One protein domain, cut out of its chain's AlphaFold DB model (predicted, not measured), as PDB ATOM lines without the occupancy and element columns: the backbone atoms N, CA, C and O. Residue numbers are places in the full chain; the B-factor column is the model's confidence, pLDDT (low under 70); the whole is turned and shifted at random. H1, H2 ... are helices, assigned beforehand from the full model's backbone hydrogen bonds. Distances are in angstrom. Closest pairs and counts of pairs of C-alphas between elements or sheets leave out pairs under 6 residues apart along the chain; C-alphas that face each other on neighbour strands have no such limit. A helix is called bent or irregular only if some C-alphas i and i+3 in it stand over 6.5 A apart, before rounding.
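What this domain is: This is residues 97 to 147 and 154 to 219 of the 446 residues of the protein "Hypothetical protein" of Chloropicon roscoffensis (UniProt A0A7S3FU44). H3 is the core of this helical domain, with H2b and H5 on opposite sides of it, H4 crossing it on a third side and H1 running along part of it on the fourth. H1 and the arm H2a fold back on each other as a loose helical hairpin that makes one end of the domain, and residues 210 to 216 of H5 stick out. The printed part has 117 residues with five named helices, H1 to H5 in that order, and no named strand; the class is all helix. It is compact, with a radius of gyration of the C-alphas of 14.5 A and spans of 43 by 32 by 22 A.

How they stand to each other: H1, residues 97 to 113, and H2a, residues 115 to 124, form a helical hairpin but only just touch, with 3 pairs of C-alphas within 8 A, the closest those of Ile 110 and Glu 118 at 5.7 A. Their shallow tilt of 34 degrees, opposite ways, is only just short of steep. H2a and H2b, residues 127 to 144, are arms of one helix by its hydrogen bonds, H2, residues 115 to 144, which is bent: C-alphas 124 and 127 are 7.3 A apart, and the arms stand at a steep tilt of 66 degrees. The hub is H3, residues 156 to 169, which touches four helices. H1 touches it with residues 100 to 107 alone, the closest C-alphas being those of Leu 100 and Leu 166 at 6.3 A; they run the same way at a shallow tilt of 15 degrees. H2b touches H3 with residues 136 to 144 alone, opposite ways at a shallow tilt of 23 degrees, the C-alphas of Ala 143 and Pro 156 being closest at 5.5 A. H4, residues 180 to 194, touches H3 at a steep tilt of 47 degrees, closest at the C-alphas of Cys 160 and Ala 188, 5.6 A. H4 touches H2b, the same way at a shallow tilt of 27 degrees, closest at Gly 137 and Leu 184, whose C-alphas are 4.1 A apart. H5, residues 196 to 216, touches H3 with residues 197 to 206 alone, the same way at a shallow tilt of 30 degrees, closest at the C-alphas of Glu 157 and Ser 198, 4.0 A. H4 and H5 touch only at the corner, closest at the C-alphas of Leu 192 and Ala 199, 4.8 A. H1 and H5 are apart, for instance. Every O i to N i+4 pair is within hydrogen-bond range in H1, H2a, H3, H4 and H5; in H2b 13 of 14 are.

Where its parts are: H1 begins at C-alpha 97 (-27.903, -23.236, -58.587) and is 24.4 A long. H2a measures 14.4 A, H2b 26.0 A, H3 20.1 A and H4 21.2 A. H5, 30.0 A, ends at C-alpha 216 (-16.169, -41.186, -60.699).

The domain as a whole: The C-alphas farthest apart, those of Asp 116 and Gly 146, are 44.0 A apart. Residues 148 to 153 are not printed, and C-alphas 147 and 154 are 11.1 A apart across this cut. Of the links printed whole, H1 to H2 and H4 to H5 are tight and H3 to H4 is short. The mean pLDDT of the printed part is 72.8; it is under 70 in residues 97 to 131, 146 to 147, 154, 172 to 179 and 213 to 219.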
ATOM      1  N   GLU A  97     -28.199 -22.100 -57.705       66.38
ATOM      2  CA  GLU A  97     -27.903 -23.236 -58.587       66.38
ATOM      3  C   GLU A  97     -26.666 -22.984 -59.454       66.38
ATOM      4  O   GLU A  97     -25.844 -23.885 -59.632       66.38
ATOM      5  N   THR A  98     -26.486 -21.748 -59.926       63.03
ATOM      6  CA  THR A  98     -25.287 -21.332 -60.663       63.03
ATOM      7  C   THR A  98     -24.046 -21.428 -59.779       63.03
ATOM      8  O   THR A  98     -23.053 -22.018 -60.197       63.03
ATOM      9  N   LEU A  99     -24.106 -20.944 -58.532       63.53
ATOM     10  CA  LEU A  99     -23.008 -21.083 -57.566       63.53
ATOM     11  C   LEU A  99     -22.682 -22.550 -57.263       63.53
ATOM     12  O   LEU A  99     -21.512 -22.920 -57.199       63.53
ATOM     13  N   LEU A 100     -23.694 -23.408 -57.130       66.88
ATOM     14  CA  LEU A 100     -23.493 -24.843 -56.919       66.88
ATOM     15  C   LEU A 100     -22.885 -25.533 -58.144       66.88
ATOM     16  O   LEU A 100     -22.054 -26.427 -57.983       66.88
ATOM     17  N   SER A 101     -23.294 -25.151 -59.353       65.44
ATOM     18  CA  SER A 101     -22.703 -25.644 -60.602       65.44
ATOM     19  C   SER A 101     -21.229 -25.246 -60.697       65.44
ATOM     20  O   SER A 101     -20.356 -26.096 -60.839       65.44
ATOM     21  N   LEU A 102     -20.943 -23.964 -60.471       60.97
ATOM     22  CA  LEU A 102     -19.594 -23.415 -60.473       60.97
ATOM     23  C   LEU A 102     -18.701 -24.036 -59.391       60.97
ATOM     24  O   LEU A 102     -17.554 -24.366 -59.671       60.97
ATOM     25  N   SER A 103     -19.230 -24.274 -58.184       66.88
ATOM     26  CA  SER A 103     -18.488 -24.951 -57.110       66.88
ATOM     27  C   SER A 103     -18.065 -26.371 -57.488       66.88
ATOM     28  O   SER A 103     -16.977 -26.808 -57.117       66.88
ATOM     29  N   ARG A 104     -18.903 -27.083 -58.254       65.94
ATOM     30  CA  ARG A 104     -18.601 -28.430 -58.747       65.94
ATOM     31  C   ARG A 104     -17.517 -28.388 -59.817       65.94
ATOM     32  O   ARG A 104     -16.542 -29.120 -59.691       65.94
ATOM     33  N   SER A 105     -17.654 -27.502 -60.804       62.84
ATOM     34  CA  SER A 105     -16.655 -27.332 -61.865       62.84
ATOM     35  C   SER A 105     -15.291 -26.933 -61.304       62.84
ATOM     36  O   SER A 105     -14.281 -27.520 -61.668       62.84
ATOM     37  N   PHE A 106     -15.264 -25.999 -60.352       62.53
ATOM     38  CA  PHE A 106     -14.031 -25.572 -59.693       62.53
ATOM     39  C   PHE A 106     -13.352 -26.704 -58.932       62.53
ATOM     40  O   PHE A 106     -12.136 -26.865 -58.974       62.53
ATOM     41  N   ARG A 107     -14.150 -27.516 -58.233       61.94
ATOM     42  CA  ARG A 107     -13.633 -28.664 -57.499       61.94
ATOM     43  C   ARG A 107     -13.017 -29.697 -58.443       61.94
ATOM     44  O   ARG A 107     -11.928 -30.184 -58.162       61.94
ATOM     45  N   GLN A 108     -13.684 -29.976 -59.558       63.41
ATOM     46  CA  GLN A 108     -13.168 -30.857 -60.602       63.41
ATOM     47  C   GLN A 108     -11.848 -30.326 -61.187       63.41
ATOM     48  O   GLN A 108     -10.923 -31.093 -61.426       63.41
ATOM     49  N   GLU A 109     -11.715 -29.012 -61.352       59.97
ATOM     50  CA  GLU A 109     -10.485 -28.390 -61.849       59.97
ATOM     51  C   GLU A 109      -9.320 -28.519 -60.851       59.97
ATOM     52  O   GLU A 109      -8.207 -28.856 -61.247       59.97
ATOM     53  N   ILE A 110      -9.577 -28.374 -59.543       60.31
ATOM     54  CA  ILE A 110      -8.576 -28.651 -58.490       60.31
ATOM     55  C   ILE A 110      -8.092 -30.104 -58.552       60.31
ATOM     56  O   ILE A 110      -6.908 -30.381 -58.360       60.31
ATOM     57  N   GLU A 111      -8.999 -31.039 -58.827       58.78
ATOM     58  CA  GLU A 111      -8.680 -32.464 -58.921       58.78
ATOM     59  C   GLU A 111      -7.776 -32.776 -60.122       58.78
ATOM     60  O   GLU A 111      -6.847 -33.573 -59.989       58.78
ATOM     61  N   VAL A 112      -7.990 -32.098 -61.253       61.06
ATOM     62  CA  VAL A 112      -7.178 -32.244 -62.471       61.06
ATOM     63  C   VAL A 112      -5.817 -31.548 -62.341       61.06
ATOM     64  O   VAL A 112      -4.808 -32.080 -62.804       61.06
ATOM     65  N   CYS A 113      -5.766 -30.370 -61.713       56.56
ATOM     66  CA  CYS A 113      -4.579 -29.510 -61.698       56.56
ATOM     67  C   CYS A 113      -3.648 -29.709 -60.484       56.56
ATOM     68  O   CYS A 113      -2.502 -29.262 -60.526       56.56
ATOM     69  N   GLY A 114      -4.084 -30.400 -59.424       56.22
ATOM     70  CA  GLY A 114      -3.224 -30.801 -58.300       56.22
ATOM     71  C   GLY A 114      -3.007 -29.740 -57.204       56.22
ATOM     72  O   GLY A 114      -3.715 -28.739 -57.119       56.22
ATOM     73  N   GLU A 115      -2.040 -29.982 -56.305       54.78
ATOM     74  CA  GLU A 115      -1.872 -29.225 -55.040       54.78
ATOM     75  C   GLU A 115      -1.433 -27.764 -55.227       54.78
ATOM     76  O   GLU A 115      -1.892 -26.891 -54.490       54.78
ATOM     77  N   ASP A 116      -0.585 -27.477 -56.220       55.50
ATOM     78  CA  ASP A 116      -0.118 -26.109 -56.499       55.50
ATOM     79  C   ASP A 116      -1.277 -25.204 -56.934       55.50
ATOM     80  O   ASP A 116      -1.355 -24.025 -56.579       55.50
ATOM     81  N   PHE A 117      -2.236 -25.793 -57.647       59.06
ATOM     82  CA  PHE A 117      -3.471 -25.133 -58.025       59.06
ATOM     83  C   PHE A 117      -4.449 -25.025 -56.852       59.06
ATOM     84  O   PHE A 117      -5.135 -24.016 -56.751       59.06
ATOM     85  N   GLU A 118      -4.486 -25.993 -55.925       59.28
ATOM     86  CA  GLU A 118      -5.307 -25.899 -54.709       59.28
ATOM     87  C   GLU A 118      -4.931 -24.673 -53.861       59.28
ATOM     88  O   GLU A 118      -5.819 -23.989 -53.359       59.28
ATOM     89  N   GLY A 119      -3.636 -24.360 -53.731       59.84
ATOM     90  CA  GLY A 119      -3.167 -23.161 -53.024       59.84
ATOM     91  C   GLY A 119      -3.644 -21.860 -53.678       59.84
ATOM     92  O   GLY A 119      -4.233 -21.011 -53.013       59.84
ATOM     93  N   TYR A 120      -3.473 -21.743 -54.996       58.53
ATOM     94  CA  TYR A 120      -3.933 -20.586 -55.771       58.53
ATOM     95  C   TYR A 120      -5.466 -20.440 -55.764       58.53
ATOM     96  O   TYR A 120      -6.004 -19.361 -55.515       58.53
ATOM     97  N   ALA A 121      -6.177 -21.548 -55.972       57.62
ATOM     98  CA  ALA A 121      -7.630 -21.643 -55.890       57.62
ATOM     99  C   ALA A 121      -8.151 -21.205 -54.515       57.62
ATOM    100  O   ALA A 121      -9.155 -20.498 -54.424       57.62
ATOM    101  N   ARG A 122      -7.460 -21.601 -53.444       61.00
ATOM    102  CA  ARG A 122      -7.799 -21.233 -52.069       61.00
ATOM    103  C   ARG A 122      -7.660 -19.724 -51.839       61.00
ATOM    104  O   ARG A 122      -8.597 -19.113 -51.324       61.00
ATOM    105  N   ASP A 123      -6.562 -19.117 -52.287       61.66
ATOM    106  CA  ASP A 123      -6.308 -17.682 -52.110       61.66
ATOM    107  C   ASP A 123      -7.309 -16.814 -52.892       61.66
ATOM    108  O   ASP A 123      -7.908 -15.899 -52.321       61.66
ATOM    109  N   CYS A 124      -7.565 -17.139 -54.166       57.78
ATOM    110  CA  CYS A 124      -8.513 -16.399 -55.009       57.78
ATOM    111  C   CYS A 124      -9.956 -16.468 -54.500       57.78
ATOM    112  O   CYS A 124     -10.741 -15.545 -54.721       57.78
ATOM    113  N   ALA A 125     -10.325 -17.566 -53.849       55.31
ATOM    114  CA  ALA A 125     -11.718 -17.849 -53.568       55.31
ATOM    115  C   ALA A 125     -12.124 -17.554 -52.110       55.31
ATOM    116  O   ALA A 125     -13.302 -17.324 -51.844       55.31
ATOM    117  N   SER A 126     -11.161 -17.461 -51.183       56.47
ATOM    118  CA  SER A 126     -11.397 -17.201 -49.752       56.47
ATOM    119  C   SER A 126     -12.308 -15.992 -49.473       56.47
ATOM    120  O   SER A 126     -13.305 -16.126 -48.763       56.47
ATOM    121  N   VAL A 127     -12.025 -14.833 -50.079       56.06
ATOM    122  CA  VAL A 127     -12.750 -13.582 -49.790       56.06
ATOM    123  C   VAL A 127     -14.137 -13.552 -50.429       56.06
ATOM    124  O   VAL A 127     -15.086 -13.028 -49.852       56.06
ATOM    125  N   ALA A 128     -14.280 -14.119 -51.625       57.81
ATOM    126  CA  ALA A 128     -15.583 -14.178 -52.261       57.81
ATOM    127  C   ALA A 128     -16.501 -15.210 -51.594       57.81
ATOM    128  O   ALA A 128     -17.705 -14.980 -51.510       57.81
ATOM    129  N   PHE A 129     -15.949 -16.309 -51.066       67.12
ATOM    130  CA  PHE A 129     -16.733 -17.309 -50.344       67.12
ATOM    131  C   PHE A 129     -17.229 -16.840 -48.989       67.12
ATOM    132  O   PHE A 129     -18.349 -17.197 -48.631       67.12
ATOM    133  N   ASP A 130     -16.478 -16.007 -48.270       67.19
ATOM    134  CA  ASP A 130     -16.979 -15.429 -47.021       67.19
ATOM    135  C   ASP A 130     -18.269 -14.628 -47.261       67.19
ATOM    136  O   ASP A 130     -19.256 -14.853 -46.564       67.19
ATOM    137  N   ALA A 131     -18.329 -13.821 -48.327       67.25
ATOM    138  CA  ALA A 131     -19.544 -13.096 -48.705       67.25
ATOM    139  C   ALA A 131     -20.705 -14.029 -49.117       67.25
ATOM    140  O   ALA A 131     -21.852 -13.791 -48.727       67.25
ATOM    141  N   VAL A 132     -20.429 -15.112 -49.868       71.06
ATOM    142  CA  VAL A 132     -21.445 -16.138 -50.201       71.06
ATOM    143  C   VAL A 132     -22.005 -16.768 -48.927       71.06
ATOM    144  O   VAL A 132     -23.221 -16.918 -48.789       71.06
ATOM    145  N   PHE A 133     -21.125 -17.173 -48.010       76.62
ATOM    146  CA  PHE A 133     -21.503 -17.885 -46.797       76.62
ATOM    147  C   PHE A 133     -22.216 -16.977 -45.796       76.62
ATOM    148  O   PHE A 133     -23.217 -17.406 -45.224       76.62
ATOM    149  N   ASP A 134     -21.781 -15.725 -45.639       74.56
ATOM    150  CA  ASP A 134     -22.471 -14.720 -44.825       74.56
ATOM    151  C   ASP A 134     -23.891 -14.477 -45.344       74.56
ATOM    152  O   ASP A 134     -24.862 -14.492 -44.580       74.56
ATOM    153  N   TRP A 135     -24.037 -14.317 -46.662       75.81
ATOM    154  CA  TRP A 135     -25.345 -14.136 -47.280       75.81
ATOM    155  C   TRP A 135     -26.240 -15.371 -47.123       75.81
ATOM    156  O   TRP A 135     -27.407 -15.237 -46.730       75.81
ATOM    157  N   LEU A 136     -25.719 -16.571 -47.398       76.38
ATOM    158  CA  LEU A 136     -26.461 -17.820 -47.220       76.38
ATOM    159  C   LEU A 136     -26.862 -18.019 -45.761       76.38
ATOM    160  O   LEU A 136     -28.005 -18.388 -45.498       76.38
ATOM    161  N   GLY A 137     -25.965 -17.724 -44.820       77.38
ATOM    162  CA  GLY A 137     -26.214 -17.842 -43.387       77.38
ATOM    163  C   GLY A 137     -27.327 -16.900 -42.949       77.38
ATOM    164  O   GLY A 137     -28.311 -17.335 -42.354       77.38
ATOM    165  N   ALA A 138     -27.246 -15.623 -43.331       76.81
ATOM    166  CA  ALA A 138     -28.279 -14.632 -43.035       76.81
ATOM    167  C   ALA A 138     -29.633 -14.958 -43.691       76.81
ATOM    168  O   ALA A 138     -30.692 -14.641 -43.145       76.81
ATOM    169  N   THR A 139     -29.625 -15.571 -44.874       75.31
ATOM    170  CA  THR A 139     -30.851 -15.937 -45.596       75.31
ATOM    171  C   THR A 139     -31.493 -17.187 -45.006       75.31
ATOM    172  O   THR A 139     -32.699 -17.182 -44.765       75.31
ATOM    173  N   LEU A 140     -30.703 -18.212 -44.681       79.69
ATOM    174  CA  LEU A 140     -31.176 -19.399 -43.973       79.69
ATOM    175  C   LEU A 140     -31.726 -19.030 -42.588       79.69
ATOM    176  O   LEU A 140     -32.832 -19.442 -42.249       79.69
ATOM    177  N   ALA A 141     -31.031 -18.176 -41.831       80.75
ATOM    178  CA  ALA A 141     -31.490 -17.706 -40.523       80.75
ATOM    179  C   ALA A 141     -32.863 -17.014 -40.590       80.75
ATOM    180  O   ALA A 141     -33.701 -17.205 -39.709       80.75
ATOM    181  N   ARG A 142     -33.109 -16.214 -41.635       76.12
ATOM    182  CA  ARG A 142     -34.406 -15.561 -41.877       76.12
ATOM    183  C   ARG A 142     -35.483 -16.556 -42.297       76.12
ATOM    184  O   ARG A 142     -36.581 -16.520 -41.743       76.12
ATOM    185  N   ALA A 143     -35.156 -17.477 -43.206       75.88
ATOM    186  CA  ALA A 143     -36.067 -18.537 -43.635       75.88
ATOM    187  C   ALA A 143     -36.529 -19.397 -42.445       75.88
ATOM    188  O   ALA A 143     -37.721 -19.648 -42.290       75.88
ATOM    189  N   LEU A 144     -35.613 -19.752 -41.536       76.44
ATOM    190  CA  LEU A 144     -35.922 -20.496 -40.309       76.44
ATOM    191  C   LEU A 144     -36.820 -19.728 -39.326       76.44
ATOM    192  O   LEU A 144     -37.494 -20.349 -38.508       76.44
ATOM    193  N   LYS A 145     -36.836 -18.392 -39.382       78.62
ATOM    194  CA  LYS A 145     -37.723 -17.545 -38.567       78.62
ATOM    195  C   LYS A 145     -39.076 -17.274 -39.230       78.62
ATOM    196  O   LYS A 145     -39.919 -16.622 -38.621       78.62
ATOM    197  N   GLY A 146     -39.281 -17.726 -40.470       69.81
ATOM    198  CA  GLY A 146     -40.437 -17.328 -41.278       69.81
ATOM    199  C   GLY A 146     -40.421 -15.840 -41.659       69.81
ATOM    200  O   GLY A 146     -41.443 -15.285 -42.049       69.81
ATOM    201  N   GLU A 147     -39.268 -15.178 -41.539       65.31
ATOM    202  CA  GLU A 147     -39.082 -13.763 -41.850       65.31
ATOM    203  C   GLU A 147     -38.732 -13.619 -43.341       65.31
ATOM    204  O   GLU A 147     -37.579 -13.416 -43.723       65.31
ATOM    205  N   LEU A 154     -38.673 -19.629 -50.152       62.53
ATOM    206  CA  LEU A 154     -37.864 -20.816 -50.377       62.53
ATOM    207  C   LEU A 154     -37.982 -21.683 -49.137       62.53
ATOM    208  O   LEU A 154     -37.754 -21.213 -48.021       62.53
ATOM    209  N   ALA A 155     -38.364 -22.940 -49.348       76.25
ATOM    210  CA  ALA A 155     -38.472 -23.913 -48.276       76.25
ATOM    211  C   ALA A 155     -37.142 -23.938 -47.493       76.25
ATOM    212  O   ALA A 155     -36.084 -24.121 -48.117       76.25
ATOM    213  N   PRO A 156     -37.151 -23.716 -46.165       80.00
ATOM    214  CA  PRO A 156     -35.932 -23.712 -45.358       80.00
ATOM    215  C   PRO A 156     -35.158 -25.029 -45.501       80.00
ATOM    216  O   PRO A 156     -33.930 -25.020 -45.458       80.00
ATOM    217  N   GLU A 157     -35.857 -26.132 -45.774       85.88
ATOM    218  CA  GLU A 157     -35.280 -27.436 -46.098       85.88
ATOM    219  C   GLU A 157     -34.386 -27.381 -47.340       85.88
ATOM    220  O   GLU A 157     -33.243 -27.836 -47.307       85.88
ATOM    221  N   TRP A 158     -34.878 -26.781 -48.429       84.94
ATOM    222  CA  TRP A 158     -34.128 -26.645 -49.679       84.94
ATOM    223  C   TRP A 158     -32.896 -25.759 -49.490       84.94
ATOM    224  O   TRP A 158     -31.797 -26.133 -49.903       84.94
ATOM    225  N   MET A 159     -33.060 -24.622 -48.807       81.19
ATOM    226  CA  MET A 159     -31.961 -23.702 -48.495       81.19
ATOM    227  C   MET A 159     -30.884 -24.373 -47.641       81.19
ATOM    228  O   MET A 159     -29.695 -24.238 -47.935       81.19
ATOM    229  N   CYS A 160     -31.293 -25.120 -46.614       88.50
ATOM    230  CA  CYS A 160     -30.386 -25.887 -45.772       88.50
ATOM    231  C   CYS A 160     -29.608 -26.917 -46.599       88.50
ATOM    232  O   CYS A 160     -28.380 -26.949 -46.540       88.50
ATOM    233  N   SER A 161     -30.293 -27.688 -47.449       88.31
ATOM    234  CA  SER A 161     -29.629 -28.682 -48.297       88.31
ATOM    235  C   SER A 161     -28.598 -28.050 -49.237       88.31
ATOM    236  O   SER A 161     -27.481 -28.549 -49.380       88.31
ATOM    237  N   LYS A 162     -28.918 -26.891 -49.828       84.50
ATOM    238  CA  LYS A 162     -27.984 -26.169 -50.707       84.50
ATOM    239  C   LYS A 162     -26.790 -25.594 -49.956       84.50
ATOM    240  O   LYS A 162     -25.674 -25.668 -50.467       84.50
ATOM    241  N   ALA A 163     -26.998 -25.087 -48.743       86.56
ATOM    242  CA  ALA A 163     -25.910 -24.667 -47.869       86.56
ATOM    243  C   ALA A 163     -24.959 -25.832 -47.556       86.56
ATOM    244  O   ALA A 163     -23.751 -25.697 -47.737       86.56
ATOM    245  N   VAL A 164     -25.500 -26.993 -47.171       88.50
ATOM    246  CA  VAL A 164     -24.718 -28.205 -46.878       88.50
ATOM    247  C   VAL A 164     -23.929 -28.671 -48.106       88.50
ATOM    248  O   VAL A 164     -22.735 -28.939 -47.986       88.50
ATOM    249  N   GLN A 165     -24.544 -28.704 -49.296       83.81
ATOM    250  CA  GLN A 165     -23.852 -29.046 -50.550       83.81
ATOM    251  C   GLN A 165     -22.692 -28.091 -50.855       83.81
ATOM    252  O   GLN A 165     -21.603 -28.531 -51.228       83.81
ATOM    253  N   LEU A 166     -22.914 -26.784 -50.693       80.31
ATOM    254  CA  LEU A 166     -21.887 -25.777 -50.937       80.31
ATOM    255  C   LEU A 166     -20.722 -25.940 -49.951       80.31
ATOM    256  O   LEU A 166     -19.565 -25.977 -50.363       80.31
ATOM    257  N   MET A 167     -21.023 -26.104 -48.663       81.94
ATOM    258  CA  MET A 167     -20.015 -26.323 -47.626       81.94
ATOM    259  C   MET A 167     -19.210 -27.603 -47.863       81.94
ATOM    260  O   MET A 167     -17.988 -27.571 -47.753       81.94
ATOM    261  N   GLN A 168     -19.861 -28.698 -48.268       81.12
ATOM    262  CA  GLN A 168     -19.189 -29.954 -48.605       81.12
ATOM    263  C   GLN A 168     -18.193 -29.782 -49.766       81.12
ATOM    264  O   GLN A 168     -17.088 -30.325 -49.717       81.12
ATOM    265  N   ASN A 169     -18.554 -29.013 -50.799       75.38
ATOM    266  CA  ASN A 169     -17.672 -28.748 -51.943       75.38
ATOM    267  C   ASN A 169     -16.468 -27.864 -51.576       75.38
ATOM    268  O   ASN A 169     -15.420 -27.973 -52.212       75.38
ATOM    269  N   PHE A 170     -16.600 -27.036 -50.536       73.88
ATOM    270  CA  PHE A 170     -15.575 -26.090 -50.084       73.88
ATOM    271  C   PHE A 170     -14.901 -26.462 -48.763       73.88
ATOM    272  O   PHE A 170     -14.178 -25.642 -48.199       73.88
ATOM    273  N   GLU A 171     -15.049 -27.702 -48.289       74.31
ATOM    274  CA  GLU A 171     -14.436 -28.143 -47.026       74.31
ATOM    275  C   GLU A 171     -12.906 -27.938 -47.011       74.31
ATOM    276  O   GLU A 171     -12.314 -27.668 -45.967       74.31
ATOM    277  N   PHE A 172     -12.258 -27.964 -48.180       67.44
ATOM    278  CA  PHE A 172     -10.822 -27.698 -48.332       67.44
ATOM    279  C   PHE A 172     -10.402 -26.240 -48.033       67.44
ATOM    280  O   PHE A 172      -9.229 -25.990 -47.751       67.44
ATOM    281  N   CYS A 173     -11.335 -25.279 -48.052       63.50
ATOM    282  CA  CYS A 173     -11.099 -23.863 -47.729       63.50
ATOM    283  C   CYS A 173     -11.404 -23.508 -46.262       63.50
ATOM    284  O   CYS A 173     -11.179 -22.372 -45.837       63.50
ATOM    285  N   ARG A 174     -11.889 -24.466 -45.457       66.19
ATOM    286  CA  ARG A 174     -12.390 -24.223 -44.091       66.19
ATOM    287  C   ARG A 174     -11.400 -23.495 -43.173       66.19
ATOM    288  O   ARG A 174     -11.817 -22.734 -42.308       66.19
ATOM    289  N   ALA A 175     -10.099 -23.742 -43.335       59.62
ATOM    290  CA  ALA A 175      -9.049 -23.182 -42.476       59.62
ATOM    291  C   ALA A 175      -8.776 -21.678 -42.690       59.62
ATOM    292  O   ALA A 175      -8.008 -21.100 -41.928       59.62
ATOM    293  N   GLN A 176      -9.351 -21.048 -43.720       57.81
ATOM    294  CA  GLN A 176      -9.160 -19.618 -44.006       57.81
ATOM    295  C   GLN A 176     -10.477 -18.827 -44.012       57.81
ATOM    296  O   GLN A 176     -10.489 -17.686 -43.558       57.81
ATOM    297  N   SER A 177     -11.591 -19.433 -44.430       57.28
ATOM    298  CA  SER A 177     -12.922 -18.802 -44.466       57.28
ATOM    299  C   SER A 177     -13.620 -18.825 -43.099       57.28
ATOM    300  O   SER A 177     -14.667 -19.439 -42.928       57.28
ATOM    301  N   HIS A 178     -13.015 -18.245 -42.061       59.88
ATOM    302  CA  HIS A 178     -13.460 -18.471 -40.678       59.88
ATOM    303  C   HIS A 178     -14.739 -17.720 -40.266       59.88
ATOM    304  O   HIS A 178     -15.398 -18.148 -39.324       59.88
ATOM    305  N   GLY A 179     -15.107 -16.613 -40.912       69.19
ATOM    306  CA  GLY A 179     -16.278 -15.823 -40.508       69.19
ATOM    307  C   GLY A 179     -17.583 -16.414 -41.036       69.19
ATOM    308  O   GLY A 179     -18.373 -16.996 -40.281       69.19
ATOM    309  N   GLY A 180     -17.772 -16.296 -42.350       72.94
ATOM    310  CA  GLY A 180     -19.024 -16.657 -43.008       72.94
ATOM    311  C   GLY A 180     -19.301 -18.151 -43.014       72.94
ATOM    312  O   GLY A 180     -20.429 -18.557 -42.735       72.94
ATOM    313  N   TYR A 181     -18.284 -18.997 -43.222       77.38
ATOM    314  CA  TYR A 181     -18.464 -20.454 -43.157       77.38
ATOM    315  C   TYR A 181     -18.992 -20.894 -41.783       77.38
ATOM    316  O   TYR A 181     -19.890 -21.727 -41.705       77.38
ATOM    317  N   LEU A 182     -18.474 -20.324 -40.684       77.75
ATOM    318  CA  LEU A 182     -18.939 -20.653 -39.332       77.75
ATOM    319  C   LEU A 182     -20.351 -20.138 -39.059       77.75
ATOM    320  O   LEU A 182     -21.124 -20.813 -38.374       77.75
ATOM    321  N   GLY A 183     -20.683 -18.957 -39.585       81.00
ATOM    322  CA  GLY A 183     -22.039 -18.417 -39.556       81.00
ATOM    323  C   GLY A 183     -23.022 -19.352 -40.259       81.00
ATOM    324  O   GLY A 183     -24.015 -19.762 -39.659       81.00
ATOM    325  N   LEU A 184     -22.702 -19.774 -41.482       85.25
ATOM    326  CA  LEU A 184     -23.516 -20.720 -42.239       85.25
ATOM    327  C   LEU A 184     -23.604 -22.091 -41.560       85.25
ATOM    328  O   LEU A 184     -24.700 -22.635 -41.450       85.25
ATOM    329  N   LEU A 185     -22.487 -22.627 -41.048       86.25
ATOM    330  CA  LEU A 185     -22.457 -23.911 -40.341       86.25
ATOM    331  C   LEU A 185     -23.406 -23.907 -39.143       86.25
ATOM    332  O   LEU A 185     -24.135 -24.872 -38.936       86.25
ATOM    333  N   ARG A 186     -23.418 -22.822 -38.358       86.75
ATOM    334  CA  ARG A 186     -24.323 -22.664 -37.208       86.75
ATOM    335  C   ARG A 186     -25.783 -22.762 -37.623       86.75
ATOM    336  O   ARG A 186     -26.539 -23.500 -36.994       86.75
ATOM    337  N   GLU A 187     -26.167 -22.043 -38.670       88.75
ATOM    338  CA  GLU A 187     -27.553 -22.022 -39.140       88.75
ATOM    339  C   GLU A 187     -27.949 -23.341 -39.816       88.75
ATOM    340  O   GLU A 187     -29.051 -23.836 -39.587       88.75
ATOM    341  N   ALA A 188     -27.038 -23.974 -40.560       90.00
ATOM    342  CA  ALA A 188     -27.246 -25.304 -41.125       90.00
ATOM    343  C   ALA A 188     -27.421 -26.358 -40.020       90.00
ATOM    344  O   ALA A 188     -28.402 -27.095 -40.020       90.00
ATOM    345  N   VAL A 189     -26.538 -26.392 -39.015       89.88
ATOM    346  CA  VAL A 189     -26.656 -27.298 -37.857       89.88
ATOM    347  C   VAL A 189     -27.965 -27.065 -37.108       89.88
ATOM    348  O   VAL A 189     -28.643 -28.028 -36.745       89.88
ATOM    349  N   ARG A 190     -28.351 -25.800 -36.901       89.06
ATOM    350  CA  ARG A 190     -29.640 -25.448 -36.299       89.06
ATOM    351  C   ARG A 190     -30.790 -26.041 -37.112       89.06
ATOM    352  O   ARG A 190     -31.592 -26.771 -36.541       89.06
ATOM    353  N   ALA A 191     -30.831 -25.786 -38.420       89.12
ATOM    354  CA  ALA A 191     -31.867 -26.296 -39.317       89.12
ATOM    355  C   ALA A 191     -31.954 -27.829 -39.296       89.12
ATOM    356  O   ALA A 191     -33.037 -28.378 -39.108       89.12
ATOM    357  N   LEU A 192     -30.818 -28.522 -39.424       91.44
ATOM    358  CA  LEU A 192     -30.746 -29.986 -39.448       91.44
ATOM    359  C   LEU A 192     -31.195 -30.624 -38.130       91.44
ATOM    360  O   LEU A 192     -31.777 -31.702 -38.156       91.44
ATOM    361  N   ARG A 193     -30.965 -29.963 -36.986       88.69
ATOM    362  CA  ARG A 193     -31.428 -30.431 -35.667       88.69
ATOM    363  C   ARG A 193     -32.903 -30.143 -35.403       88.69
ATOM    364  O   ARG A 193     -33.499 -30.837 -34.584       88.69
ATOM    365  N   THR A 194     -33.497 -29.145 -36.054       86.75
ATOM    366  CA  THR A 194     -34.886 -28.733 -35.777       86.75
ATOM    367  C   THR A 194     -35.894 -29.126 -36.854       86.75
ATOM    368  O   THR A 194     -37.090 -29.044 -36.595       86.75
ATOM    369  N   SER A 195     -35.451 -29.516 -38.053       88.75
ATOM    370  CA  SER A 195     -36.323 -29.863 -39.182       88.75
ATOM    371  C   SER A 195     -35.960 -31.233 -39.757       88.75
ATOM    372  O   SER A 195     -34.878 -31.430 -40.311       88.75
ATOM    373  N   GLU A 196     -36.917 -32.162 -39.676       90.94
ATOM    374  CA  GLU A 196     -36.861 -33.476 -40.329       90.94
ATOM    375  C   GLU A 196     -36.656 -33.347 -41.839       90.94
ATOM    376  O   GLU A 196     -35.759 -33.973 -42.398       90.94
ATOM    377  N   GLY A 197     -37.427 -32.479 -42.500       87.94
ATOM    378  CA  GLY A 197     -37.303 -32.265 -43.941       87.94
ATOM    379  C   GLY A 197     -35.913 -31.768 -44.346       87.94
ATOM    380  O   GLY A 197     -35.373 -32.214 -45.356       87.94
ATOM    381  N   SER A 198     -35.292 -30.911 -43.524       90.50
ATOM    382  CA  SER A 198     -33.931 -30.419 -43.769       90.50
ATOM    383  C   SER A 198     -32.907 -31.543 -43.642       90.50
ATOM    384  O   SER A 198     -32.043 -31.677 -44.504       90.50
ATOM    385  N   ALA A 199     -33.015 -32.362 -42.588       91.12
ATOM    386  CA  ALA A 199     -32.117 -33.491 -42.356       91.12
ATOM    387  C   ALA A 199     -32.199 -34.525 -43.486       91.12
ATOM    388  O   ALA A 199     -31.170 -34.939 -44.016       91.12
ATOM    389  N   LYS A 200     -33.416 -34.898 -43.896       92.50
ATOM    390  CA  LYS A 200     -33.645 -35.890 -44.953       92.50
ATOM    391  C   LYS A 200     -33.157 -35.415 -46.315       92.50
ATOM    392  O   LYS A 200     -32.468 -36.159 -47.012       92.50
ATOM    393  N   LEU A 201     -33.472 -34.171 -46.681       90.62
ATOM    394  CA  LEU A 201     -33.044 -33.613 -47.963       90.62
ATOM    395  C   LEU A 201     -31.515 -33.490 -48.029       90.62
ATOM    396  O   LEU A 201     -30.913 -33.930 -49.007       90.62
ATOM    397  N   ALA A 202     -30.889 -32.986 -46.958       90.50
ATOM    398  CA  ALA A 202     -29.436 -32.881 -46.866       90.50
ATOM    399  C   ALA A 202     -28.743 -34.253 -46.886       90.50
ATOM    400  O   ALA A 202     -27.705 -34.390 -47.534       90.50
ATOM    401  N   LEU A 203     -29.309 -35.276 -46.227       91.44
ATOM    402  CA  LEU A 203     -28.787 -36.644 -46.282       91.44
ATOM    403  C   LEU A 203     -28.803 -37.183 -47.716       91.44
ATOM    404  O   LEU A 203     -27.770 -37.662 -48.180       91.44
ATOM    405  N   GLY A 204     -29.943 -37.097 -48.410       88.75
ATOM    406  CA  GLY A 204     -30.069 -37.579 -49.789       88.75
ATOM    407  C   GLY A 204     -29.062 -36.907 -50.723       88.75
ATOM    408  O   GLY A 204     -28.304 -37.586 -51.417       88.75
ATOM    409  N   ASP A 205     -28.966 -35.579 -50.645       86.75
ATOM    410  CA  ASP A 205     -28.011 -34.783 -51.418       86.75
ATOM    411  C   ASP A 205     -26.543 -35.155 -51.101       86.75
ATOM    412  O   ASP A 205     -25.712 -35.249 -52.011       86.75
ATOM    413  N   CYS A 206     -26.207 -35.404 -49.829       86.69
ATOM    414  CA  CYS A 206     -24.868 -35.842 -49.425       86.69
ATOM    415  C   CYS A 206     -24.536 -37.246 -49.941       86.69
ATOM    416  O   CYS A 206     -23.433 -37.463 -50.445       86.69
ATOM    417  N   LEU A 207     -25.470 -38.196 -49.817       85.25
ATOM    418  CA  LEU A 207     -25.288 -39.571 -50.280       85.25
ATOM    419  C   LEU A 207     -25.101 -39.614 -51.796       85.25
ATOM    420  O   LEU A 207     -24.209 -40.308 -52.279       85.25
ATOM    421  N   ASP A 208     -25.891 -38.855 -52.556       83.00
ATOM    422  CA  ASP A 208     -25.767 -38.771 -54.016       83.00
ATOM    423  C   ASP A 208     -24.433 -38.178 -54.453       83.00
ATOM    424  O   ASP A 208     -23.811 -38.681 -55.392       83.00
ATOM    425  N   ASN A 209     -23.946 -37.164 -53.741       76.62
ATOM    426  CA  ASN A 209     -22.619 -36.618 -53.988       76.62
ATOM    427  C   ASN A 209     -21.502 -37.613 -53.643       76.62
ATOM    428  O   ASN A 209     -20.531 -37.705 -54.398       76.62
ATOM    429  N   LEU A 210     -21.617 -38.358 -52.539       77.06
ATOM    430  CA  LEU A 210     -20.629 -39.363 -52.139       77.06
ATOM    431  C   LEU A 210     -20.600 -40.563 -53.082       77.06
ATOM    432  O   LEU A 210     -19.516 -40.948 -53.499       77.06
ATOM    433  N   ASP A 211     -21.754 -41.113 -53.467       74.38
ATOM    434  CA  ASP A 211     -21.844 -42.207 -54.443       74.38
ATOM    435  C   ASP A 211     -21.243 -41.801 -55.779       74.38
ATOM    436  O   ASP A 211     -20.468 -42.554 -56.365       74.38
ATOM    437  N   ARG A 212     -21.602 -40.607 -56.267       71.19
ATOM    438  CA  ARG A 212     -21.067 -40.074 -57.516       71.19
ATOM    439  C   ARG A 212     -19.545 -39.948 -57.427       71.19
ATOM    440  O   ARG A 212     -18.845 -40.501 -58.264       71.19
ATOM    441  N   THR A 213     -19.041 -39.348 -56.347       65.88
ATOM    442  CA  THR A 213     -17.594 -39.198 -56.113       65.88
ATOM    443  C   THR A 213     -16.887 -40.555 -55.960       65.88
ATOM    444  O   THR A 213     -15.769 -40.718 -56.431       65.88
ATOM    445  N   ALA A 214     -17.526 -41.551 -55.338       64.38
ATOM    446  CA  ALA A 214     -16.968 -42.892 -55.173       64.38
ATOM    447  C   ALA A 214     -16.911 -43.691 -56.488       64.38
ATOM    448  O   ALA A 214     -16.055 -44.564 -56.623       64.38
ATOM    449  N   ARG A 215     -17.817 -43.411 -57.438       62.00
ATOM    450  CA  ARG A 215     -17.864 -44.035 -58.772       62.00
ATOM    451  C   ARG A 215     -16.983 -43.325 -59.799       62.00
ATOM    452  O   ARG A 215     -16.532 -43.987 -60.727       62.00
ATOM    453  N   GLU A 216     -16.789 -42.013 -59.661       54.12
ATOM    454  CA  GLU A 216     -16.169 -41.186 -60.699       54.12
ATOM    455  C   GLU A 216     -14.637 -41.233 -60.712       54.12
ATOM    456  O   GLU A 216     -14.120 -41.408 -61.804       54.12
ATOM    457  N   GLU A 217     -13.880 -41.144 -59.605       47.12
ATOM    458  CA  GLU A 217     -12.407 -41.154 -59.728       47.12
ATOM    459  C   GLU A 217     -11.607 -41.280 -58.410       47.12
ATOM    460  O   GLU A 217     -12.111 -41.188 -57.295       47.12
ATOM    461  N   THR A 218     -10.308 -41.528 -58.596       49.66
ATOM    462  CA  THR A 218      -9.178 -41.604 -57.652       49.66
ATOM    463  C   THR A 218      -9.276 -40.835 -56.308       49.66
ATOM    464  O   THR A 218      -9.740 -39.707 -56.213       49.66
ATOM    465  N   ASN A 219      -8.738 -41.459 -55.246       51.94
ATOM    466  CA  ASN A 219      -8.870 -41.176 -53.797       51.94
ATOM    467  C   ASN A 219      -8.776 -39.719 -53.257       51.94
ATOM    468  O   ASN A 219      -9.058 -39.533 -52.071       51.94
TER     469      ASN A 219